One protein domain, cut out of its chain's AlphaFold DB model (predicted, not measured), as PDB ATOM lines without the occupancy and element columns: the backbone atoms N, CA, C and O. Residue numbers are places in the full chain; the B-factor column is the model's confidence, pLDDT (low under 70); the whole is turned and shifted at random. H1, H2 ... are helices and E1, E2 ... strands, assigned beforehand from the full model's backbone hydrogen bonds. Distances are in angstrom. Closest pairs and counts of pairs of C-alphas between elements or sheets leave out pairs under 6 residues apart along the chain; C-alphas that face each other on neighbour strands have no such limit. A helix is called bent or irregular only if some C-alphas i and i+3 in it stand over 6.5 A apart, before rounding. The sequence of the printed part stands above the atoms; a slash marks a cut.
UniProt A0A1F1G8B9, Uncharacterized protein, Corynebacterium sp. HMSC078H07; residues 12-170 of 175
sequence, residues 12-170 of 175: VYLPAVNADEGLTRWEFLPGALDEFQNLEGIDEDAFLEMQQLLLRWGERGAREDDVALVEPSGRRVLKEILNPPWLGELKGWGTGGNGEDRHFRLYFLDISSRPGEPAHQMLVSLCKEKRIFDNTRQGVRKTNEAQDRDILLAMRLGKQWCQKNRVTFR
ATOM      1  N   VAL A  12      35.581 -43.393 -49.456       93.62
ATOM      2  CA  VAL A  12      35.825 -42.915 -48.086       93.62
ATOM      3  C   VAL A  12      34.883 -43.540 -47.054       93.62
ATOM      4  O   VAL A  12      35.298 -43.694 -45.917       93.62
ATOM      5  N   TYR A  13      33.668 -43.958 -47.423       94.19
ATOM      6  CA  TYR A  13      32.725 -44.629 -46.514       94.19
ATOM      7  C   TYR A  13      32.885 -46.144 -46.445       94.19
ATOM      8  O   TYR A  13      32.345 -46.790 -45.549       94.19
ATOM      9  N   LEU A  14      33.589 -46.737 -47.403       92.19
ATOM     10  CA  LEU A  14      33.725 -48.182 -47.479       92.19
ATOM     11  C   LEU A  14      34.877 -48.635 -46.580       92.19
ATOM     12  O   LEU A  14      35.941 -48.015 -46.632       92.19
ATOM     13  N   PRO A  15      34.712 -49.695 -45.774       90.88
ATOM     14  CA  PRO A  15      35.822 -50.291 -45.042       90.88
ATOM     15  C   PRO A  15      36.811 -50.950 -46.007       90.88
ATOM     16  O   PRO A  15      36.446 -51.342 -47.116       90.88
ATOM     17  N   ALA A  16      38.063 -51.093 -45.575       88.31
ATOM     18  CA  ALA A  16      39.029 -51.896 -46.309       88.31
ATOM     19  C   ALA A  16      38.644 -53.383 -46.256       88.31
ATOM     20  O   ALA A  16      38.133 -53.878 -45.248       88.31
ATOM     21  N   VAL A  17      38.932 -54.114 -47.330       86.56
ATOM     22  CA  VAL A  17      38.732 -55.565 -47.417       86.56
ATOM     23  C   VAL A  17      39.793 -56.302 -46.592       86.56
ATOM     24  O   VAL A  17      39.549 -57.402 -46.097       86.56
ATOM     25  N   ASN A  18      40.977 -55.707 -46.425       85.12
ATOM     26  CA  ASN A  18      42.061 -56.223 -45.591       85.12
ATOM     27  C   ASN A  18      42.946 -55.092 -45.022       85.12
ATOM     28  O   ASN A  18      42.809 -53.926 -45.389       85.12
ATOM     29  N   ALA A  19      43.856 -55.439 -44.104       83.31
ATOM     30  CA  ALA A  19      44.707 -54.469 -43.412       83.31
ATOM     31  C   ALA A  19      45.686 -53.729 -44.346       83.31
ATOM     32  O   ALA A  19      45.855 -52.518 -44.209       83.31
ATOM     33  N   ASP A  20      46.292 -54.433 -45.308       84.88
ATOM     34  CA  ASP A  20      47.253 -53.845 -46.254       84.88
ATOM     35  C   ASP A  20      46.581 -52.819 -47.167       84.88
ATOM     36  O   ASP A  20      47.123 -51.744 -47.434       84.88
ATOM     37  N   GLU A  21      45.364 -53.128 -47.613       83.44
ATOM     38  CA  GLU A  21      44.537 -52.184 -48.345       83.44
ATOM     39  C   GLU A  21      44.317 -50.930 -47.506       83.44
ATOM     40  O   GLU A  21      44.646 -49.856 -47.990       83.44
ATOM     41  N   GLY A  22      43.878 -51.049 -46.248       82.94
ATOM     42  CA  GLY A  22      43.626 -49.907 -45.359       82.94
ATOM     43  C   GLY A  22      44.794 -48.920 -45.237       82.94
ATOM     44  O   GLY A  22      44.568 -47.711 -45.176       82.94
ATOM     45  N   LEU A  23      46.035 -49.413 -45.275       83.44
ATOM     46  CA  LEU A  23      47.254 -48.598 -45.206       83.44
ATOM     47  C   LEU A  23      47.631 -47.926 -46.535       83.44
ATOM     48  O   LEU A  23      48.387 -46.958 -46.535       83.44
ATOM     49  N   THR A  24      47.127 -48.427 -47.664       86.31
ATOM     50  CA  THR A  24      47.529 -48.005 -49.019       86.31
ATOM     51  C   THR A  24      46.434 -47.244 -49.775       86.31
ATOM     52  O   THR A  24      46.603 -46.896 -50.946       86.31
ATOM     53  N   ARG A  25      45.303 -46.956 -49.118       90.12
ATOM     54  CA  ARG A  25      44.163 -46.258 -49.744       90.12
ATOM     55  C   ARG A  25      44.426 -44.788 -50.003       90.12
ATOM     56  O   ARG A  25      43.848 -44.242 -50.935       90.12
ATOM     57  N   TRP A  26      45.242 -44.143 -49.176       94.31
ATOM     58  CA  TRP A  26      45.536 -42.723 -49.307       94.31
ATOM     59  C   TRP A  26      46.777 -42.512 -50.161       94.31
ATOM     60  O   TRP A  26      47.895 -42.777 -49.733       94.31
ATOM     61  N   GLU A  27      46.561 -41.986 -51.357       94.69
ATOM     62  CA  GLU A  27      47.616 -41.473 -52.219       94.69
ATOM     63  C   GLU A  27      47.738 -39.962 -52.003       94.69
ATOM     64  O   GLU A  27      46.731 -39.268 -51.844       94.69
ATOM     65  N   PHE A  28      48.955 -39.424 -52.034       96.81
ATOM     66  CA  PHE A  28      49.185 -37.987 -51.908       96.81
ATOM     67  C   PHE A  28      49.884 -37.434 -53.141       96.81
ATOM     68  O   PHE A  28      50.881 -37.975 -53.617       96.81
ATOM     69  N   LEU A  29      49.431 -36.270 -53.611       97.94
ATOM     70  CA  LEU A  29      50.292 -35.453 -54.459       97.94
ATOM     71  C   LEU A  29      51.511 -34.986 -53.653       97.94
ATOM     72  O   LEU A  29      51.327 -34.584 -52.505       97.94
ATOM     73  N   PRO A  30      52.723 -34.936 -54.246       96.38
ATOM     74  CA  PRO A  30      53.933 -34.550 -53.520       96.38
ATOM     75  C   PRO A  30      53.782 -33.238 -52.742       96.38
ATOM     76  O   PRO A  30      53.984 -33.212 -51.539       96.38
ATOM     77  N   GLY A  31      53.270 -32.181 -53.385       96.62
ATOM     78  CA  GLY A  31      53.056 -30.900 -52.706       96.62
ATOM     79  C   GLY A  31      51.984 -30.932 -51.607       96.62
ATOM     80  O   GLY A  31      52.019 -30.100 -50.712       96.62
ATOM     81  N   ALA A  32      51.032 -31.870 -51.649       97.81
ATOM     82  CA  ALA A  32      50.073 -32.054 -50.562       97.81
ATOM     83  C   ALA A  32      50.687 -32.837 -49.392       97.81
ATOM     84  O   ALA A  32      50.393 -32.514 -48.245       97.81
ATOM     85  N   LEU A  33      51.545 -33.825 -49.682       97.69
ATOM     86  CA  LEU A  33      52.296 -34.565 -48.670       97.69
ATOM     87  C   LEU A  33      53.274 -33.651 -47.933       97.69
ATOM     88  O   LEU A  33      53.273 -33.655 -46.708       97.69
ATOM     89  N   ASP A  34      54.035 -32.832 -48.662       97.69
ATOM     90  CA  ASP A  34      54.996 -31.891 -48.078       97.69
ATOM     91  C   ASP A  34      54.298 -30.925 -47.107       97.69
ATOM     92  O   ASP A  34      54.736 -30.724 -45.979       97.69
ATOM     93  N   GLU A  35      53.164 -30.351 -47.516       96.94
ATOM     94  CA  GLU A  35      52.360 -29.453 -46.675       96.94
ATOM     95  C   GLU A  35      51.737 -30.183 -45.473       96.94
ATOM     96  O   GLU A  35      51.647 -29.615 -44.388       96.94
ATOM     97  N   PHE A  36      51.326 -31.444 -45.639       96.69
ATOM     98  CA  PHE A  36      50.806 -32.258 -44.541       96.69
ATOM     99  C   PHE A  36      51.896 -32.645 -43.534       96.69
ATOM    100  O   PHE A  36      51.655 -32.585 -42.338       96.69
ATOM    101  N   GLN A  37      53.103 -32.979 -43.986       96.38
ATOM    102  CA  GLN A  37      54.244 -33.257 -43.109       96.38
ATOM    103  C   GLN A  37      54.722 -31.991 -42.394       96.38
ATOM    104  O   GLN A  37      55.004 -32.022 -41.201       96.38
ATOM    105  N   ASN A  38      54.736 -30.851 -43.087       95.06
ATOM    106  CA  ASN A  38      55.057 -29.566 -42.468       95.06
ATOM    107  C   ASN A  38      54.061 -29.174 -41.365       95.06
ATOM    108  O   ASN A  38      54.429 -28.403 -40.480       95.06
ATOM    109  N   LEU A  39      52.826 -29.697 -41.395       93.06
ATOM    110  CA  LEU A  39      51.831 -29.441 -40.353       93.06
ATOM    111  C   LEU A  39      52.313 -29.899 -38.976       93.06
ATOM    112  O   LEU A  39      52.053 -29.198 -38.009       93.06
ATOM    113  N   GLU A  40      53.066 -30.998 -38.889       93.62
ATOM    114  CA  GLU A  40      53.609 -31.514 -37.625       93.62
ATOM    115  C   GLU A  40      54.421 -30.448 -36.869       93.62
ATOM    116  O   GLU A  40      54.260 -30.271 -35.666       93.62
ATOM    117  N   GLY A  41      55.233 -29.660 -37.583       90.06
ATOM    118  CA  GLY A  41      56.010 -28.567 -36.988       90.06
ATOM    119  C   GLY A  41      55.222 -27.270 -36.760       90.06
ATOM    120  O   GLY A  41      55.722 -26.356 -36.104       90.06
ATOM    121  N   ILE A  42      54.021 -27.157 -37.328       89.88
ATOM    122  CA  ILE A  42      53.167 -25.965 -37.272       89.88
ATOM    123  C   ILE A  42      52.096 -26.097 -36.180       89.88
ATOM    124  O   ILE A  42      51.771 -25.098 -35.535       89.88
ATOM    125  N   ASP A  43      51.509 -27.285 -36.053       91.12
ATOM    126  CA  ASP A  43      50.412 -27.644 -35.154       91.12
ATOM    127  C   ASP A  43      50.346 -29.186 -35.036       91.12
ATOM    128  O   ASP A  43      49.692 -29.868 -35.831       91.12
ATOM    129  N   GLU A  44      51.100 -29.741 -34.080       91.00
ATOM    130  CA  GLU A  44      51.237 -31.195 -33.878       91.00
ATOM    131  C   GLU A  44      49.886 -31.862 -33.577       91.00
ATOM    132  O   GLU A  44      49.592 -32.933 -34.107       91.00
ATOM    133  N   ASP A  45      49.026 -31.206 -32.793       90.00
ATOM    134  CA  ASP A  45      47.705 -31.729 -32.439       90.00
ATOM    135  C   ASP A  45      46.819 -31.890 -33.680       90.00
ATOM    136  O   ASP A  45      46.249 -32.964 -33.902       90.00
ATOM    137  N   ALA A  46      46.759 -30.865 -34.541       92.38
ATOM    138  CA  ALA A  46      46.024 -30.953 -35.801       92.38
ATOM    139  C   ALA A  46      46.605 -32.032 -36.730       92.38
ATOM    140  O   ALA A  46      45.853 -32.760 -37.384       92.38
ATOM    141  N   PHE A  47      47.935 -32.159 -36.792       94.62
ATOM    142  CA  PHE A  47      48.593 -33.208 -37.573       94.62
ATOM    143  C   PHE A  47      48.195 -34.610 -37.092       94.62
ATOM    144  O   PHE A  47      47.759 -35.437 -37.901       94.62
ATOM    145  N   LEU A  48      48.288 -34.869 -35.785       93.44
ATOM    146  CA  LEU A  48      47.944 -36.155 -35.181       93.44
ATOM    147  C   LEU A  48      46.458 -36.483 -35.344       93.44
ATOM    148  O   LEU A  48      46.120 -37.620 -35.682       93.44
ATOM    149  N   GLU A  49      45.566 -35.505 -35.161       93.69
ATOM    150  CA  GLU A  49      44.129 -35.678 -35.401       93.69
ATOM    151  C   GLU A  49      43.870 -36.124 -36.846       93.69
ATOM    152  O   GLU A  49      43.208 -37.137 -37.096       93.69
ATOM    153  N   MET A  50      44.433 -35.402 -37.814       95.62
ATOM    154  CA  MET A  50      44.236 -35.689 -39.232       95.62
ATOM    155  C   MET A  50      44.850 -37.033 -39.631       95.62
ATOM    156  O   MET A  50      44.225 -37.792 -40.372       95.62
ATOM    157  N   GLN A  51      46.027 -37.378 -39.104       95.69
ATOM    158  CA  GLN A  51      46.646 -38.686 -39.317       95.69
ATOM    159  C   GLN A  51      45.758 -39.819 -38.779       95.69
ATOM    160  O   GLN A  51      45.544 -40.818 -39.470       95.69
ATOM    161  N   GLN A  52      45.185 -39.664 -37.582       94.81
ATOM    162  CA  GLN A  52      44.269 -40.652 -37.007       94.81
ATOM    163  C   GLN A  52      42.984 -40.806 -37.825       94.81
ATOM    164  O   GLN A  52      42.484 -41.925 -37.961       94.81
ATOM    165  N   LEU A  53      42.448 -39.713 -38.375       95.50
ATOM    166  CA  LEU A  53      41.290 -39.759 -39.268       95.50
ATOM    167  C   LEU A  53      41.616 -40.501 -40.566       95.50
ATOM    168  O   LEU A  53      40.874 -41.408 -40.934       95.50
ATOM    169  N   LEU A  54      42.749 -40.195 -41.210       95.88
ATOM    170  CA  LEU A  54      43.202 -40.905 -42.411       95.88
ATOM    171  C   LEU A  54      43.346 -42.412 -42.146       95.88
ATOM    172  O   LEU A  54      42.803 -43.220 -42.899       95.88
ATOM    173  N   LEU A  55      44.002 -42.802 -41.048       94.44
ATOM    174  CA  LEU A  55      44.152 -44.211 -40.665       94.44
ATOM    175  C   LEU A  55      42.794 -44.884 -40.421       94.44
ATOM    176  O   LEU A  55      42.518 -45.957 -40.959       94.44
ATOM    177  N   ARG A  56      41.918 -44.239 -39.643       94.50
ATOM    178  CA  ARG A  56      40.597 -44.777 -39.300       94.50
ATOM    179  C   ARG A  56      39.714 -44.939 -40.529       94.50
ATOM    180  O   ARG A  56      39.094 -45.986 -40.681       94.50
ATOM    181  N   TRP A  57      39.628 -43.916 -41.374       95.06
ATOM    182  CA  TRP A  57      38.809 -43.951 -42.585       95.06
ATOM    183  C   TRP A  57      39.405 -44.890 -43.637       95.06
ATOM    184  O   TRP A  57      38.657 -45.537 -44.362       95.06
ATOM    185  N   GLY A  58      40.733 -45.043 -43.669       92.38
ATOM    186  CA  GLY A  58      41.397 -46.064 -44.475       92.38
ATOM    187  C   GLY A  58      40.966 -47.477 -44.073       92.38
ATOM    188  O   GLY A  58      40.555 -48.265 -44.921       92.38
ATOM    189  N   GLU A  59      40.980 -47.790 -42.777       92.75
ATOM    190  CA  GLU A  59      40.618 -49.120 -42.270       92.75
ATOM    191  C   GLU A  59      39.102 -49.380 -42.304       92.75
ATOM    192  O   GLU A  59      38.647 -50.411 -42.798       92.75
ATOM    193  N   ARG A  60      38.301 -48.459 -41.764       93.69
ATOM    194  CA  ARG A  60      36.892 -48.706 -41.402       93.69
ATOM    195  C   ARG A  60      35.888 -47.961 -42.270       93.69
ATOM    196  O   ARG A  60      34.694 -48.210 -42.135       93.69
ATOM    197  N   GLY A  61      36.362 -47.051 -43.113       93.88
ATOM    198  CA  GLY A  61      35.526 -46.021 -43.707       93.88
ATOM    199  C   GLY A  61      35.163 -44.919 -42.703       93.88
ATOM    200  O   GLY A  61      35.215 -45.087 -41.479       93.88
ATOM    201  N   ALA A  62      34.824 -43.752 -43.234       95.06
ATOM    202  CA  ALA A  62      34.188 -42.671 -42.508       95.06
ATOM    203  C   ALA A  62      32.744 -43.039 -42.157       95.06
ATOM    204  O   ALA A  62      32.116 -43.883 -42.797       95.06
ATOM    205  N   ARG A  63      32.201 -42.375 -41.138       93.19
ATOM    206  CA  ARG A  63      30.767 -42.428 -40.844       93.19
ATOM    207  C   ARG A  63      30.061 -41.302 -41.589       93.19
ATOM    208  O   ARG A  63      30.647 -40.243 -41.800       93.19
ATOM    209  N   GLU A  64      28.798 -41.509 -41.946       87.75
ATOM    210  CA  GLU A  64      27.989 -40.482 -42.618       87.75
ATOM    211  C   GLU A  64      27.826 -39.206 -41.773       87.75
ATOM    212  O   GLU A  64      27.696 -38.114 -42.320       87.75
ATOM    213  N   ASP A  65      27.865 -39.331 -40.443       91.12
ATOM    214  CA  ASP A  65      27.739 -38.234 -39.479       91.12
ATOM    215  C   ASP A  65      29.088 -37.666 -38.998       91.12
ATOM    216  O   ASP A  65      29.123 -36.852 -38.072       91.12
ATOM    217  N   ASP A  66      30.206 -38.071 -39.611       94.25
ATOM    218  CA  ASP A  66      31.536 -37.621 -39.206       94.25
ATOM    219  C   ASP A  66      31.725 -36.122 -39.502       94.25
ATOM    220  O   ASP A  66      31.826 -35.680 -40.647       94.25
ATOM    221  N   VAL A  67      31.797 -35.312 -38.442       93.62
ATOM    222  CA  VAL A  67      31.908 -33.846 -38.531       93.62
ATOM    223  C   VAL A  67      33.206 -33.373 -39.197       93.62
ATOM    224  O   VAL A  67      33.264 -32.245 -39.720       93.62
ATOM    225  N   ALA A  68      34.241 -34.220 -39.184       94.81
ATOM    226  CA  ALA A  68      35.513 -33.961 -39.837       94.81
ATOM    227  C   ALA A  68      35.440 -34.147 -41.357       94.81
ATOM    228  O   ALA A  68      36.314 -33.641 -42.058       94.81
ATOM    229  N   LEU A  69      34.391 -34.785 -41.885       96.31
ATOM    230  CA  LEU A  69      34.180 -34.972 -43.317       96.31
ATOM    231  C   LEU A  69      33.194 -33.938 -43.876       96.31
ATOM    232  O   LEU A  69      32.151 -33.634 -43.296       96.31
ATOM    233  N   VAL A  70      33.520 -33.372 -45.036       93.75
ATOM    234  CA  VAL A  70      32.564 -32.662 -45.893       93.75
ATOM    235  C   VAL A  70      32.671 -33.222 -47.289       93.75
ATOM    236  O   VAL A  70      33.708 -33.097 -47.939       93.75
ATOM    237  N   GLU A  71      31.574 -33.784 -47.773       89.62
ATOM    238  CA  GLU A  71      31.513 -34.334 -49.112       89.62
ATOM    239  C   GLU A  71      30.074 -34.342 -49.673       89.62
ATOM    240  O   GLU A  71      29.108 -34.391 -48.910       89.62
ATOM    241  N   PRO A  72      29.912 -34.221 -50.998       89.56
ATOM    242  CA  PRO A  72      30.898 -33.639 -51.897       89.56
ATOM    243  C   PRO A  72      31.071 -32.125 -51.614       89.56
ATOM    244  O   PRO A  72      30.099 -31.370 -51.500       89.56
ATOM    245  N   SER A  73      32.317 -31.649 -51.512       90.94
ATOM    246  CA  SER A  73      32.682 -30.250 -51.226       90.94
ATOM    247  C   SER A  73      32.900 -29.431 -52.500       90.94
ATOM    248  O   SER A  73      33.453 -29.913 -53.487       90.94
ATOM    249  N   GLY A  74      32.480 -28.160 -52.500       92.00
ATOM    250  CA  GLY A  74      32.714 -27.260 -53.638       92.00
ATOM    251  C   GLY A  74      31.537 -27.051 -54.586       92.00
ATOM    252  O   GLY A  74      31.725 -26.533 -55.687       92.00
ATOM    253  N   ARG A  75      30.299 -27.351 -54.166       92.25
ATOM    254  CA  ARG A  75      29.094 -27.142 -54.998       92.25
ATOM    255  C   ARG A  75      28.999 -25.735 -55.616       92.25
ATOM    256  O   ARG A  75      28.514 -25.590 -56.736       92.25
ATOM    257  N   ARG A  76      29.475 -24.702 -54.907       91.19
ATOM    258  CA  ARG A  76      29.457 -23.292 -55.353       91.19
ATOM    259  C   ARG A  76      30.335 -23.020 -56.577       91.19
ATOM    260  O   ARG A  76      30.032 -22.104 -57.337       91.19
ATOM    261  N   VAL A  77      31.387 -23.814 -56.777       93.00
ATOM    262  CA  VAL A  77      32.411 -23.581 -57.803       93.00
ATOM    263  C   VAL A  77      32.375 -24.595 -58.949       93.00
ATOM    264  O   VAL A  77      33.175 -24.496 -59.873       93.00
ATOM    265  N   LEU A  78      31.418 -25.533 -58.957       91.12
ATOM    266  CA  LEU A  78      31.340 -26.602 -59.969       91.12
ATOM    267  C   LEU A  78      31.302 -26.094 -61.408       91.12
ATOM    268  O   LEU A  78      31.899 -26.701 -62.288       91.12
ATOM    269  N   LYS A  79      30.619 -24.971 -61.650       92.12
ATOM    270  CA  LYS A  79      30.500 -24.380 -62.992       92.12
ATOM    271  C   LYS A  79      31.834 -23.888 -63.568       92.12
ATOM    272  O   LYS A  79      31.927 -23.683 -64.770       92.12
ATOM    273  N   GLU A  80      32.842 -23.688 -62.722       93.75
ATOM    274  CA  GLU A  80      34.164 -23.184 -63.109       93.75
ATOM    275  C   GLU A  80      35.114 -24.313 -63.549       93.75
ATOM    276  O   GLU A  80      36.256 -24.058 -63.944       93.75
ATOM    277  N   ILE A  81      34.675 -25.576 -63.453       91.19
ATOM    278  CA  ILE A  81      35.454 -26.757 -63.829       91.19
ATOM    279  C   ILE A  81      34.610 -27.638 -64.743       91.19
ATOM    280  O   ILE A  81      33.593 -28.194 -64.344       91.19
ATOM    281  N   LEU A  82      35.073 -27.824 -65.977       90.31
ATOM    282  CA  LEU A  82      34.489 -28.802 -66.891       90.31
ATOM    283  C   LEU A  82      34.660 -30.214 -66.312       90.31
ATOM    284  O   LEU A  82      35.783 -30.572 -65.957       90.31
ATOM    285  N   ASN A  83      33.592 -31.016 -66.260       89.94
ATOM    286  CA  ASN A  83      33.564 -32.377 -65.694       89.94
ATOM    287  C   ASN A  83      34.216 -32.446 -64.295       89.94
ATOM    288  O   ASN A  83      35.304 -33.024 -64.164       89.94
ATOM    289  N   PRO A  84      33.638 -31.788 -63.275       92.69
ATOM    290  CA  PRO A  84      34.247 -31.707 -61.953       92.69
ATOM    291  C   PRO A  84      34.331 -33.099 -61.302       92.69
ATOM    292  O   PRO A  84      33.388 -33.888 -61.437       92.69
ATOM    293  N   PRO A  85      35.439 -33.415 -60.610       94.12
ATOM    294  CA  PRO A  85      35.534 -34.642 -59.837       94.12
ATOM    295  C   PRO A  85      34.702 -34.488 -58.563       94.12
ATOM    296  O   PRO A  85      34.633 -33.385 -58.015       94.12
ATOM    297  N   TRP A  86      34.113 -35.573 -58.062       95.31
ATOM    298  CA  TRP A  86      33.688 -35.630 -56.665       95.31
ATOM    299  C   TRP A  86      34.904 -35.290 -55.785       95.31
ATOM    300  O   TRP A  86      36.026 -35.723 -56.066       95.31
ATOM    301  N   LEU A  87      34.691 -34.458 -54.768       96.62
ATOM    302  CA  LEU A  87      35.751 -33.959 -53.897       96.62
ATOM    303  C   LEU A  87      35.310 -34.078 -52.440       96.62
ATOM    304  O   LEU A  87      34.284 -33.511 -52.067       96.62
ATOM    305  N   GLY A  88      36.106 -34.754 -51.623       97.06
ATOM    306  CA  GLY A  88      35.986 -34.759 -50.172       97.06
ATOM    307  C   GLY A  88      36.902 -33.718 -49.527       97.06
ATOM    308  O   GLY A  88      37.947 -33.351 -50.071       97.06
ATOM    309  N   GLU A  89      36.500 -33.228 -48.361       97.19
ATOM    310  CA  GLU A  89      37.279 -32.344 -47.494       97.19
ATOM    311  C   GLU A  89      37.362 -32.972 -46.093       97.19
ATOM    312  O   GLU A  89      36.336 -33.151 -45.438       97.19
ATOM    313  N   LEU A  90      38.578 -33.288 -45.638       97.00
ATOM    314  CA  LEU A  90      38.886 -33.680 -44.258       97.00
ATOM    315  C   LEU A  90      39.312 -32.433 -43.481       97.00
ATOM    316  O   LEU A  90      40.168 -31.673 -43.941       97.00
ATOM    317  N   LYS A  91      38.717 -32.217 -42.309       95.06
ATOM    318  CA  LYS A  91      39.010 -31.095 -41.414       95.06
ATOM    319  C   LYS A  91      39.875 -31.545 -40.242       95.06
ATOM    320  O   LYS A  91      39.503 -32.486 -39.555       95.06
ATOM    321  N   GLY A  92      40.968 -30.829 -40.007       91.94
ATOM    322  CA  GLY A  92      41.681 -30.837 -38.731       91.94
ATOM    323  C   GLY A  92      41.481 -29.518 -37.995       91.94
ATOM    324  O   GLY A  92      41.297 -28.464 -38.631       91.94
ATOM    325  N   TRP A  93      41.514 -29.584 -36.671       90.44
ATOM    326  CA  TRP A  93      41.468 -28.438 -35.775       90.44
ATOM    327  C   TRP A  93      42.726 -28.408 -34.922       90.44
ATOM    328  O   TRP A  93      43.162 -29.421 -34.395       90.44
ATOM    329  N   GLY A  94      43.300 -27.221 -34.800       82.62
ATOM    330  CA  GLY A  94      44.487 -26.985 -33.998       82.62
ATOM    331  C   GLY A  94      44.325 -25.746 -33.138       82.62
ATOM    332  O   GLY A  94      43.428 -24.923 -33.360       82.62
ATOM    333  N   THR A  95      45.211 -25.603 -32.162       73.94
ATOM    334  CA  THR A  95      45.288 -24.414 -31.313       73.94
ATOM    335  C   THR A  95      46.554 -23.641 -31.648       73.94
ATOM    336  O   THR A  95      47.664 -24.086 -31.364       73.94
ATOM    337  N   GLY A  96      46.404 -22.450 -32.228       63.84
ATOM    338  CA  GLY A  96      47.534 -21.562 -32.476       63.84
ATOM    339  C   GLY A  96      48.203 -21.120 -31.171       63.84
ATOM    340  O   GLY A  96      47.559 -21.040 -30.127       63.84
ATOM    341  N   GLY A  97      49.485 -20.744 -31.232       57.22
ATOM    342  CA  GLY A  97      50.275 -20.335 -30.055       57.22
ATOM    343  C   GLY A  97      49.724 -19.142 -29.253       57.22
ATOM    344  O   GLY A  97      50.180 -18.898 -28.141       57.22
ATOM    345  N   ASN A  98      48.722 -18.429 -29.783       62.81
ATOM    346  CA  ASN A  98      48.011 -17.333 -29.111       62.81
ATOM    347  C   ASN A  98      46.608 -17.728 -28.596       62.81
ATOM    348  O   ASN A  98      45.864 -16.858 -28.147       62.81
ATOM    349  N   GLY A  99      46.222 -19.006 -28.685       64.88
ATOM    350  CA  GLY A  99      44.875 -19.489 -28.355       64.88
ATOM    351  C   GLY A  99      43.825 -19.258 -29.449       64.88
ATOM    352  O   GLY A  99      42.634 -19.353 -29.170       64.88
ATOM    353  N   GLU A 100      44.243 -18.929 -30.676       75.12
ATOM    354  CA  GLU A 100      43.343 -18.814 -31.830       75.12
ATOM    355  C   GLU A 100      43.113 -20.185 -32.479       75.12
ATOM    356  O   GLU A 100      44.072 -20.917 -32.737       75.12
ATOM    357  N   ASP A 101      41.853 -20.510 -32.776       83.44
ATOM    358  CA  ASP A 101      41.492 -21.743 -33.478       83.44
ATOM    359  C   ASP A 101      42.071 -21.741 -34.896       83.44
ATOM    360  O   ASP A 101      41.773 -20.867 -35.722       83.44
ATOM    361  N   ARG A 102      42.872 -22.760 -35.204       88.75
ATOM    362  CA  ARG A 102      43.402 -23.003 -36.544       88.75
ATOM    363  C   ARG A 102      42.660 -24.161 -37.172       88.75
ATOM    364  O   ARG A 102      42.243 -25.112 -36.517       88.75
ATOM    365  N   HIS A 103      42.457 -24.064 -38.476       92.38
ATOM    366  CA  HIS A 103      41.665 -25.033 -39.211       92.38
ATOM    367  C   HIS A 103      42.442 -25.484 -40.431       92.38
ATOM    368  O   HIS A 103      42.747 -24.675 -41.302       92.38
ATOM    369  N   PHE A 104      42.687 -26.779 -40.541       95.00
ATOM    370  CA  PHE A 104      43.431 -27.371 -41.646       95.00
ATOM    371  C   PHE A 104      42.514 -28.239 -42.491       95.00
ATOM    372  O   PHE A 104      41.496 -28.740 -42.002       95.00
ATOM    373  N   ARG A 105      42.817 -28.349 -43.784       97.00
ATOM    374  CA  ARG A 105      42.004 -29.056 -44.772       97.00
ATOM    375  C   ARG A 105      42.865 -29.950 -45.642       97.00
ATOM    376  O   ARG A 105      43.807 -29.458 -46.259       97.00
ATOM    377  N   LEU A 106      42.482 -31.222 -45.749       98.06
ATOM    378  CA  LEU A 106      42.881 -32.076 -46.867       98.06
ATOM    379  C   LEU A 106      41.725 -32.157 -47.846       98.06
ATOM    380  O   LEU A 106      40.623 -32.564 -47.485       98.06
ATOM    381  N   TYR A 107      41.992 -31.796 -49.090       98.38
ATOM    382  CA  TYR A 107      41.078 -32.008 -50.196       98.38
ATOM    383  C   TYR A 107      41.491 -33.270 -50.928       98.38
ATOM    384  O   TYR A 107      42.661 -33.414 -51.298       98.38
ATOM    385  N   PHE A 108      40.541 -34.169 -51.151       98.06
ATOM    386  CA  PHE A 108      40.826 -35.451 -51.773       98.06
ATOM    387  C   PHE A 108      39.775 -35.859 -52.797       98.06
ATOM    388  O   PHE A 108      38.603 -35.503 -52.697       98.06
ATOM    389  N   LEU A 109      40.216 -36.590 -53.814       96.38
ATOM    390  CA  LEU A 109      39.367 -37.156 -54.852       96.38
ATOM    391  C   LEU A 109      39.137 -38.630 -54.555       96.38
ATOM    392  O   LEU A 109      40.044 -39.326 -54.100       96.38
ATOM    393  N   ASP A 110      37.948 -39.102 -54.899       94.06
ATOM    394  CA  ASP A 110      37.678 -40.526 -55.006       94.06
ATOM    395  C   ASP A 110      38.161 -41.018 -56.381       94.06
ATOM    396  O   ASP A 110      37.720 -40.490 -57.410       94.06
ATOM    397  N   ILE A 111      39.105 -41.963 -56.411       92.56
ATOM    398  CA  ILE A 111      39.788 -42.398 -57.637       92.56
ATOM    399  C   ILE A 111      39.678 -43.906 -57.851       92.56
ATOM    400  O   ILE A 111      39.547 -44.674 -56.907       92.56
ATOM    401  N   SER A 112      39.759 -44.335 -59.111       87.44
ATOM    402  CA  SER A 112      39.900 -45.748 -59.462       87.44
ATOM    403  C   SER A 112      40.979 -45.923 -60.525       87.44
ATOM    404  O   SER A 112      40.964 -45.285 -61.581       87.44
ATOM    405  N   SER A 113      41.945 -46.788 -60.228       77.12
ATOM    406  CA  SER A 113      43.046 -47.161 -61.118       77.12
ATOM    407  C   SER A 113      42.753 -48.431 -61.926       77.12
ATOM    408  O   SER A 113      43.568 -48.805 -62.771       77.12
ATOM    409  N   ARG A 114      41.599 -49.081 -61.709       69.25
ATOM    410  CA  ARG A 114      41.242 -50.360 -62.338       69.25
ATOM    411  C   ARG A 114      39.927 -50.279 -63.118       69.25
ATOM    412  O   ARG A 114      38.894 -49.920 -62.557       69.25
ATOM    413  N   PRO A 115      39.935 -50.651 -64.404       64.31
ATOM    414  CA  PRO A 115      38.715 -50.983 -65.126       64.31
ATOM    415  C   PRO A 115      37.967 -52.148 -64.477       64.31
ATOM    416  O   PRO A 115      38.600 -53.142 -64.128       64.31
ATOM    417  N   GLY A 116      36.642 -52.052 -64.340       59.06
ATOM    418  CA  GLY A 116      35.798 -53.150 -63.842       59.06
ATOM    419  C   GLY A 116      36.023 -53.606 -62.388       59.06
ATOM    420  O   GLY A 116      35.357 -54.539 -61.954       59.06
ATOM    421  N   GLU A 117      36.926 -52.975 -61.627       58.28
ATOM    422  CA  GLU A 117      37.139 -53.256 -60.202       58.28
ATOM    423  C   GLU A 117      37.299 -51.947 -59.411       58.28
ATOM    424  O   GLU A 117      38.056 -51.065 -59.829       58.28
ATOM    425  N   PRO A 118      36.663 -51.808 -58.237       59.88
ATOM    426  CA  PRO A 118      36.891 -50.663 -57.374       59.88
ATOM    427  C   PRO A 118      38.282 -50.765 -56.743       59.88
ATOM    428  O   PRO A 118      38.513 -51.517 -55.799       59.88
ATOM    429  N   ALA A 119      39.238 -49.998 -57.263       64.25
ATOM    430  CA  ALA A 119      40.423 -49.663 -56.488       64.25
ATOM    431  C   ALA A 119      39.972 -48.668 -55.411       64.25
ATOM    432  O   ALA A 119      39.671 -47.527 -55.746       64.25
ATOM    433  N   HIS A 120      39.886 -49.098 -54.147       75.62
ATOM    434  CA  HIS A 120      39.383 -48.291 -53.028       75.62
ATOM    435  C   HIS A 120      40.353 -47.174 -52.603       75.62
ATOM    436  O   HIS A 120      40.707 -47.058 -51.427       75.62
ATOM    437  N   GLN A 121      40.813 -46.361 -53.551       88.94
ATOM    438  CA  GLN A 121      41.848 -45.359 -53.353       88.94
ATOM    439  C   GLN A 121      41.274 -43.941 -53.339       88.94
ATOM    440  O   GLN A 121      40.327 -43.598 -54.046       88.94
ATOM    441  N   MET A 122      41.895 -43.095 -52.529       94.00
ATOM    442  CA  MET A 122      41.578 -41.688 -52.352       94.00
ATOM    443  C   MET A 122      42.855 -40.885 -52.567       94.00
ATOM    444  O   MET A 122      43.885 -41.165 -51.957       94.00
ATOM    445  N   LEU A 123      42.791 -39.879 -53.433       96.81
ATOM    446  CA  LEU A 123      43.930 -39.025 -53.752       96.81
ATOM    447  C   LEU A 123      43.811 -37.694 -53.026       96.81
ATOM    448  O   LEU A 123      43.006 -36.857 -53.433       96.81
ATOM    449  N   VAL A 124      44.657 -37.448 -52.033       98.19
ATOM    450  CA  VAL A 124      44.828 -36.124 -51.433       98.19
ATOM    451  C   VAL A 124      45.566 -35.223 -52.421       98.19
ATOM    452  O   VAL A 124      46.746 -35.416 -52.721       98.19
ATOM    453  N   SER A 125      44.863 -34.220 -52.943       98.31
ATOM    454  CA  SER A 125      45.392 -33.313 -53.962       98.31
ATOM    455  C   SER A 125      45.843 -31.963 -53.418       98.31
ATOM    456  O   SER A 125      46.609 -31.265 -54.084       98.31
ATOM    457  N   LEU A 126      45.394 -31.582 -52.221       98.38
ATOM    458  CA  LEU A 126      45.796 -30.333 -51.585       98.38
ATOM    459  C   LEU A 126      45.675 -30.432 -50.063       98.38
ATOM    460  O   LEU A 126      44.631 -30.833 -49.555       98.38
ATOM    461  N   CYS A 127      46.714 -29.996 -49.353       97.81
ATOM    462  CA  CYS A 127      46.689 -29.716 -47.920       97.81
ATOM    463  C   CYS A 127      46.847 -28.204 -47.715       97.81
ATOM    464  O   CYS A 127      47.783 -27.617 -48.269       97.81
ATOM    465  N   LYS A 128      45.935 -27.559 -46.974       95.94
ATOM    466  CA  LYS A 128      46.032 -26.128 -46.640       95.94
ATOM    467  C   LYS A 128      45.399 -25.772 -45.302       95.94
ATOM    468  O   LYS A 128      44.365 -26.309 -44.915       95.94
ATOM    469  N   GLU A 129      45.978 -24.770 -44.650       94.81
ATOM    470  CA  GLU A 129      45.308 -24.020 -43.592       94.81
ATOM    471  C   GLU A 129      44.204 -23.134 -44.187       94.81
ATOM    472  O   GLU A 129      44.416 -22.374 -45.139       94.81
ATOM    473  N   LYS A 130      43.010 -23.213 -43.605       92.75
ATOM    474  CA  LYS A 130      41.869 -22.377 -43.952       92.75
ATOM    475  C   LYS A 130      42.135 -20.949 -43.489       92.75
ATOM    476  O   LYS A 130      42.224 -20.665 -42.300       92.75
ATOM    477  N   ARG A 131      42.150 -20.019 -44.442       90.56
ATOM    478  CA  ARG A 131      42.313 -18.588 -44.157       90.56
ATOM    479  C   ARG A 131      41.047 -18.003 -43.539       90.56
ATOM    480  O   ARG A 131      40.007 -17.967 -44.198       90.56
ATOM    481  N   ILE A 132      41.155 -17.499 -42.313       88.12
ATOM    482  CA  ILE A 132      40.085 -16.796 -41.598       88.12
ATOM    483  C   ILE A 132      40.479 -15.326 -41.471       88.12
ATOM    484  O   ILE A 132      41.592 -15.015 -41.067       88.12
ATOM    485  N   PHE A 133      39.582 -14.424 -41.878       87.88
ATOM    486  CA  PHE A 133      39.835 -12.979 -41.857       87.88
ATOM    487  C   PHE A 133      39.233 -12.311 -40.618       87.88
ATOM    488  O   PHE A 133      39.946 -11.959 -39.691       87.88
ATOM    489  N   ASP A 134      37.916 -12.113 -40.614       87.56
ATOM    490  CA  ASP A 134      37.168 -11.551 -39.494       87.56
ATOM    491  C   ASP A 134      35.688 -11.962 -39.601       87.56
ATOM    492  O   ASP A 134      35.240 -12.499 -40.623       87.56
ATOM    493  N   ASN A 135      34.920 -11.697 -38.542       90.81
ATOM    494  CA  ASN A 135      33.501 -12.056 -38.460       90.81
ATOM    495  C   ASN A 135      32.566 -11.043 -39.141       90.81
ATOM    496  O   ASN A 135      31.343 -11.171 -39.063       90.81
ATOM    497  N   THR A 136      33.102 -10.023 -39.818       94.88
ATOM    498  CA  THR A 136      32.268  -9.110 -40.600       94.88
ATOM    499  C   THR A 136      31.738  -9.823 -41.840       94.88
ATOM    500  O   THR A 136      32.315 -10.789 -42.345       94.88
ATOM    501  N   ARG A 137      30.655  -9.301 -42.424       93.75
ATOM    502  CA  ARG A 137      30.131  -9.810 -43.703       93.75
ATOM    503  C   ARG A 137      31.204  -9.834 -44.802       93.75
ATOM    504  O   ARG A 137      31.194 -10.728 -45.648       93.75
ATOM    505  N   GLN A 138      32.110  -8.855 -44.807       94.94
ATOM    506  CA  GLN A 138      33.202  -8.789 -45.774       94.94
ATOM    507  C   GLN A 138      34.286  -9.832 -45.477       94.94
ATOM    508  O   GLN A 138      34.755 -10.474 -46.417       94.94
ATOM    509  N   GLY A 139      34.649 -10.036 -44.208       94.25
ATOM    510  CA  GLY A 139      35.583 -11.081 -43.791       94.25
ATOM    511  C   GLY A 139      35.077 -12.475 -44.139       94.25
ATOM    512  O   GLY A 139      35.765 -13.211 -44.839       94.25
ATOM    513  N   VAL A 140      33.824 -12.792 -43.797       93.25
ATOM    514  CA  VAL A 140      33.174 -14.065 -44.164       93.25
ATOM    515  C   VAL A 140      33.179 -14.280 -45.677       93.25
ATOM    516  O   VAL A 140      33.456 -15.382 -46.156       93.25
ATOM    517  N   ARG A 141      32.906 -13.231 -46.461       94.44
ATOM    518  CA  ARG A 141      32.987 -13.305 -47.924       94.44
ATOM    519  C   ARG A 141      34.411 -13.624 -48.396       94.44
ATOM    520  O   ARG A 141      34.564 -14.521 -49.216       94.44
ATOM    521  N   LYS A 142      35.438 -12.947 -47.871       95.88
ATOM    522  CA  LYS A 142      36.849 -13.206 -48.219       95.88
ATOM    523  C   LYS A 142      37.297 -14.615 -47.821       95.88
ATOM    524  O   LYS A 142      37.980 -15.265 -48.607       95.88
ATOM    525  N   THR A 143      36.880 -15.102 -46.652       93.81
ATOM    526  CA  THR A 143      37.110 -16.482 -46.193       93.81
ATOM    527  C   THR A 143      36.518 -17.486 -47.184       93.81
ATOM    528  O   THR A 143      37.206 -18.409 -47.613       93.81
ATOM    529  N   ASN A 144      35.263 -17.283 -47.607       93.94
ATOM    530  CA  ASN A 144      34.617 -18.141 -48.604       93.94
ATOM    531  C   ASN A 144      35.333 -18.090 -49.960       93.94
ATOM    532  O   ASN A 144      35.586 -19.134 -50.546       93.94
ATOM    533  N   GLU A 145      35.691 -16.898 -50.442       95.69
ATOM    534  CA  GLU A 145      36.418 -16.736 -51.707       95.69
ATOM    535  C   GLU A 145      37.812 -17.383 -51.666       95.69
ATOM    536  O   GLU A 145      38.282 -17.873 -52.690       95.69
ATOM    537  N   ALA A 146      38.484 -17.390 -50.510       96.69
ATOM    538  CA  ALA A 146      39.749 -18.097 -50.330       96.69
ATOM    539  C   ALA A 146      39.548 -19.618 -50.405       96.69
ATOM    540  O   ALA A 146      40.205 -20.264 -51.217       96.69
ATOM    541  N   GLN A 147      38.583 -20.165 -49.658       95.88
ATOM    542  CA  GLN A 147      38.271 -21.598 -49.688       95.88
ATOM    543  C   GLN A 147      37.833 -22.064 -51.086       95.88
ATOM    544  O   GLN A 147      38.251 -23.118 -51.553       95.88
ATOM    545  N   ASP A 148      37.030 -21.264 -51.789       96.44
ATOM    546  CA  ASP A 148      36.588 -21.561 -53.152       96.44
ATOM    547  C   ASP A 148      37.789 -21.664 -54.123       96.44
ATOM    548  O   ASP A 148      37.792 -22.516 -55.015       96.44
ATOM    549  N   ARG A 149      38.846 -20.855 -53.939       97.12
ATOM    550  CA  ARG A 149      40.093 -20.971 -54.726       97.12
ATOM    551  C   ARG A 149      40.860 -22.249 -54.404       97.12
ATOM    552  O   ARG A 149      41.363 -22.876 -55.335       97.12
ATOM    553  N   ASP A 150      40.937 -22.628 -53.132       97.69
ATOM    554  CA  ASP A 150      41.631 -23.846 -52.699       97.69
ATOM    555  C   ASP A 150      40.928 -25.098 -53.242       97.69
ATOM    556  O   ASP A 150      41.573 -25.965 -53.826       97.69
ATOM    557  N   ILE A 151      39.592 -25.138 -53.193       97.56
ATOM    558  CA  ILE A 151      38.774 -26.200 -53.801       97.56
ATOM    559  C   ILE A 151      39.026 -26.296 -55.311       97.56
ATOM    560  O   ILE A 151      39.260 -27.386 -55.842       97.56
ATOM    561  N   LEU A 152      39.004 -25.164 -56.023       97.62
ATOM    562  CA  LEU A 152      39.276 -25.141 -57.463       97.62
ATOM    563  C   LEU A 152      40.683 -25.644 -57.788       97.62
ATOM    564  O   LEU A 152      40.870 -26.363 -58.773       97.62
ATOM    565  N   LEU A 153      41.671 -25.266 -56.978       97.81
ATOM    566  CA  LEU A 153      43.042 -25.736 -57.121       97.81
ATOM    567  C   LEU A 153      43.127 -27.249 -56.883       97.81
ATOM    568  O   LEU A 153      43.662 -27.952 -57.736       97.81
ATOM    569  N   ALA A 154      42.536 -27.755 -55.801       98.25
ATOM    570  CA  ALA A 154      42.515 -29.175 -55.459       98.25
ATOM    571  C   ALA A 154      41.890 -30.036 -56.568       98.25
ATOM    572  O   ALA A 154      42.472 -31.043 -56.983       98.25
ATOM    573  N   MET A 155      40.742 -29.616 -57.109       97.56
ATOM    574  CA  MET A 155      40.098 -30.304 -58.231       97.56
ATOM    575  C   MET A 155      40.985 -30.295 -59.483       97.56
ATOM    576  O   MET A 155      41.110 -31.316 -60.157       97.56
ATOM    577  N   ARG A 156      41.628 -29.164 -59.811       97.50
ATOM    578  CA  ARG A 156      42.517 -29.058 -60.985       97.50
ATOM    579  C   ARG A 156      43.751 -29.946 -60.847       97.50
ATOM    580  O   ARG A 156      44.052 -30.682 -61.785       97.50
ATOM    581  N   LEU A 157      44.423 -29.906 -59.696       97.88
ATOM    582  CA  LEU A 157      45.605 -30.724 -59.417       97.88
ATOM    583  C   LEU A 157      45.268 -32.219 -59.465       97.88
ATOM    584  O   LEU A 157      45.935 -32.976 -60.169       97.88
ATOM    585  N   GLY A 158      44.184 -32.630 -58.798       96.81
ATOM    586  CA  GLY A 158      43.721 -34.017 -58.809       96.81
ATOM    587  C   GLY A 158      43.389 -34.509 -60.219       96.81
ATOM    588  O   GLY A 158      43.859 -35.567 -60.632       96.81
ATOM    589  N   LYS A 159      42.667 -33.706 -61.015       95.88
ATOM    590  CA  LYS A 159      42.352 -34.042 -62.414       95.88
ATOM    591  C   LYS A 159      43.592 -34.190 -63.288       95.88
ATOM    592  O   LYS A 159      43.668 -35.137 -64.068       95.88
ATOM    593  N   GLN A 160      44.542 -33.264 -63.181       96.38
ATOM    594  CA  GLN A 160      45.791 -33.323 -63.942       96.38
ATOM    595  C   GLN A 160      46.583 -34.588 -63.604       96.38
ATOM    596  O   GLN A 160      47.093 -35.257 -64.503       96.38
ATOM    597  N   TRP A 161      46.643 -34.952 -62.322       96.00
ATOM    598  CA  TRP A 161      47.286 -36.188 -61.896       96.00
ATOM    599  C   TRP A 161      46.557 -37.427 -62.425       96.00
ATOM    600  O   TRP A 161      47.207 -38.309 -62.981       96.00
ATOM    601  N   CYS A 162      45.224 -37.469 -62.340       93.56
ATOM    602  CA  CYS A 162      44.421 -38.576 -62.868       93.56
ATOM    603  C   CYS A 162      44.687 -38.785 -64.369       93.56
ATOM    604  O   CYS A 162      45.005 -39.889 -64.806       93.56
ATOM    605  N   GLN A 163      44.682 -37.698 -65.150       93.06
ATOM    606  CA  GLN A 163      45.002 -37.726 -66.580       93.06
ATOM    607  C   GLN A 163      46.418 -38.245 -66.858       93.06
ATOM    608  O   GLN A 163      46.602 -39.086 -67.737       93.06
ATOM    609  N   LYS A 164      47.418 -37.765 -66.109       94.38
ATOM    610  CA  LYS A 164      48.820 -38.175 -66.270       94.38
ATOM    611  C   LYS A 164      49.024 -39.662 -65.973       94.38
ATOM    612  O   LYS A 164      49.784 -40.318 -66.682       94.38
ATOM    613  N   ASN A 165      48.353 -40.181 -64.948       90.94
ATOM    614  CA  ASN A 165      48.539 -41.550 -64.461       90.94
ATOM    615  C   ASN A 165      47.524 -42.547 -65.036       90.94
ATOM    616  O   ASN A 165      47.566 -43.717 -64.676       90.94
ATOM    617  N   ARG A 166      46.640 -42.107 -65.946       88.81
ATOM    618  CA  ARG A 166      45.555 -42.929 -66.519       88.81
ATOM    619  C   ARG A 166      44.644 -43.539 -65.447       88.81
ATOM    620  O   ARG A 166      44.155 -44.652 -65.594       88.81
ATOM    621  N   VAL A 167      44.426 -42.776 -64.384       89.50
ATOM    622  CA  VAL A 167      43.502 -43.083 -63.293       89.50
ATOM    623  C   VAL A 167      42.212 -42.307 -63.547       89.50
ATOM    624  O   VAL A 167      42.254 -41.180 -64.047       89.50
ATOM    625  N   THR A 168      41.063 -42.894 -63.225       91.12
ATOM    626  CA  THR A 168      39.783 -42.182 -63.278       91.12
ATOM    627  C   THR A 168      39.436 -41.580 -61.918       91.12
ATOM    628  O   THR A 168      39.939 -42.017 -60.885       91.12
ATOM    629  N   PHE A 169      38.533 -40.605 -61.904       92.62
ATOM    630  CA  PHE A 169      37.955 -40.050 -60.683       92.62
ATOM    631  C   PHE A 169      36.438 -40.208 -60.703       92.62
ATOM    632  O   PHE A 169      35.821 -40.173 -61.774       92.62
ATOM    633  N   ARG A 170      35.826 -40.329 -59.521       92.94
ATOM    634  CA  ARG A 170      34.371 -40.369 -59.395       92.94
ATOM    635  C   ARG A 170      33.811 -39.055 -59.941       92.94
ATOM    636  O   ARG A 170      34.239 -37.985 -59.493       92.94
TER     637      ARG A 170
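Overview. This is residues 12 to 170 of the 175 residues of an uncharacterized protein of Corynebacterium sp. HMSC078H07 (UniProt A0A1F1G8B9). A strongly twisted four-stranded sheet fills the middle; the long helix H5 runs over one face, and H2 and H3, joined as a V, pack on the other side, H2 by E4 and H3 by E2. Two short helices lie farther out: H1 by the last residues of H3, and H4 packed on H5. The printed part has 159 residues, with five named helices and four named strands in the order H1 E1 H2 H3 H4 E2 E3 E4 H5. The sheet's order is E1 E4 E3 E2, mixed, and the class is mixed, helices and strands. The whole is compact, with a radius of gyration of the C-alphas of 15.8 A and spans of 50 by 35 by 29 A.

Arrangement. Start with E2, residues 87 to 95, E3, residues 101 to 112, and E4, residues 121 to 129: they form a meander, each strand the antiparallel neighbour of the one before, in two hairpins. Look for N 90 and O 106 at 2.8 A between E2 and E3, and for N 107 and O 126 at 2.8 A between E3 and E4. E4 bends by 51 degrees at residue 125. The edge strand E1, residues 26 to 28, is parallel to E4, with N 124 and O 27 at 2.8 A. H5, residues 137 to 165, is on the sheet at a height over the sheet of 8.8 A, over E4 and E3; its closest C-alphas to E4 are Gly 158 and Ser 125, 5.2 A. It runs along the strands, but only just, at 28 degrees to E3 on the local plane. H2, residues 30 to 42, is on the sheet too, with the C-alphas of Ala 32 and Leu 126 closest at 4.7 A. H3, residues 44 to 60, is on the sheet, at the sheet's level with a height over the sheet of 2.0 A; its closest C-alphas to E2 are Ala 46 and Gly 94, 4.6 A. H2 touches H3 at a steep tilt of 49 degrees, opposite ways, closest at the C-alphas of Glu 40 and Phe 47, 5.3 A. H1, residues 19 to 24, touches residues 55 to 60 of H3, closest at the C-alphas of Gly 22 and Glu 59, 4.4 A. H4, residues 75 to 80, touches residues 148 to 152 of H5, closest at the C-alphas of Val 77 and Asp 148, 6.6 A; H3 and H5 are apart. Every O i to N i+4 pair is within hydrogen-bond range in H1, H3 and H5; H2 has 7 of 9, and irregular H4, where C-alphas 76 and 79 are 7.8 A apart, has 0 of 2 with 1 of 3 O i to N i+3 pairs.

Along the chain. Find C-alpha 19 at (44.707, -54.469, -43.412), where H1 begins. E3 spans 35.4 A from C-alpha 101 to C-alpha 112, E2 26.3 A and E4 23.7 A; E1 is 6.5 A long. H3 spans 23.9 A, H2 18.4 A, H4 10.4 A and H1 9.0 A. From C-alpha 137 at (30.131, -9.810, -43.703), H5 runs 42.2 A to C-alpha 165 at (48.539, -41.550, -64.461).

Size, cuts and confidence. The two C-alphas farthest apart, Asn 98 and Gly 116, are 51.4 A apart. The printed part has no cut, and the link from H3 to H4, 14 residues, is long. Mean pLDDT of the printed part is 90.9; look for values under 70 at residues 96 to 99 and 114 to 119.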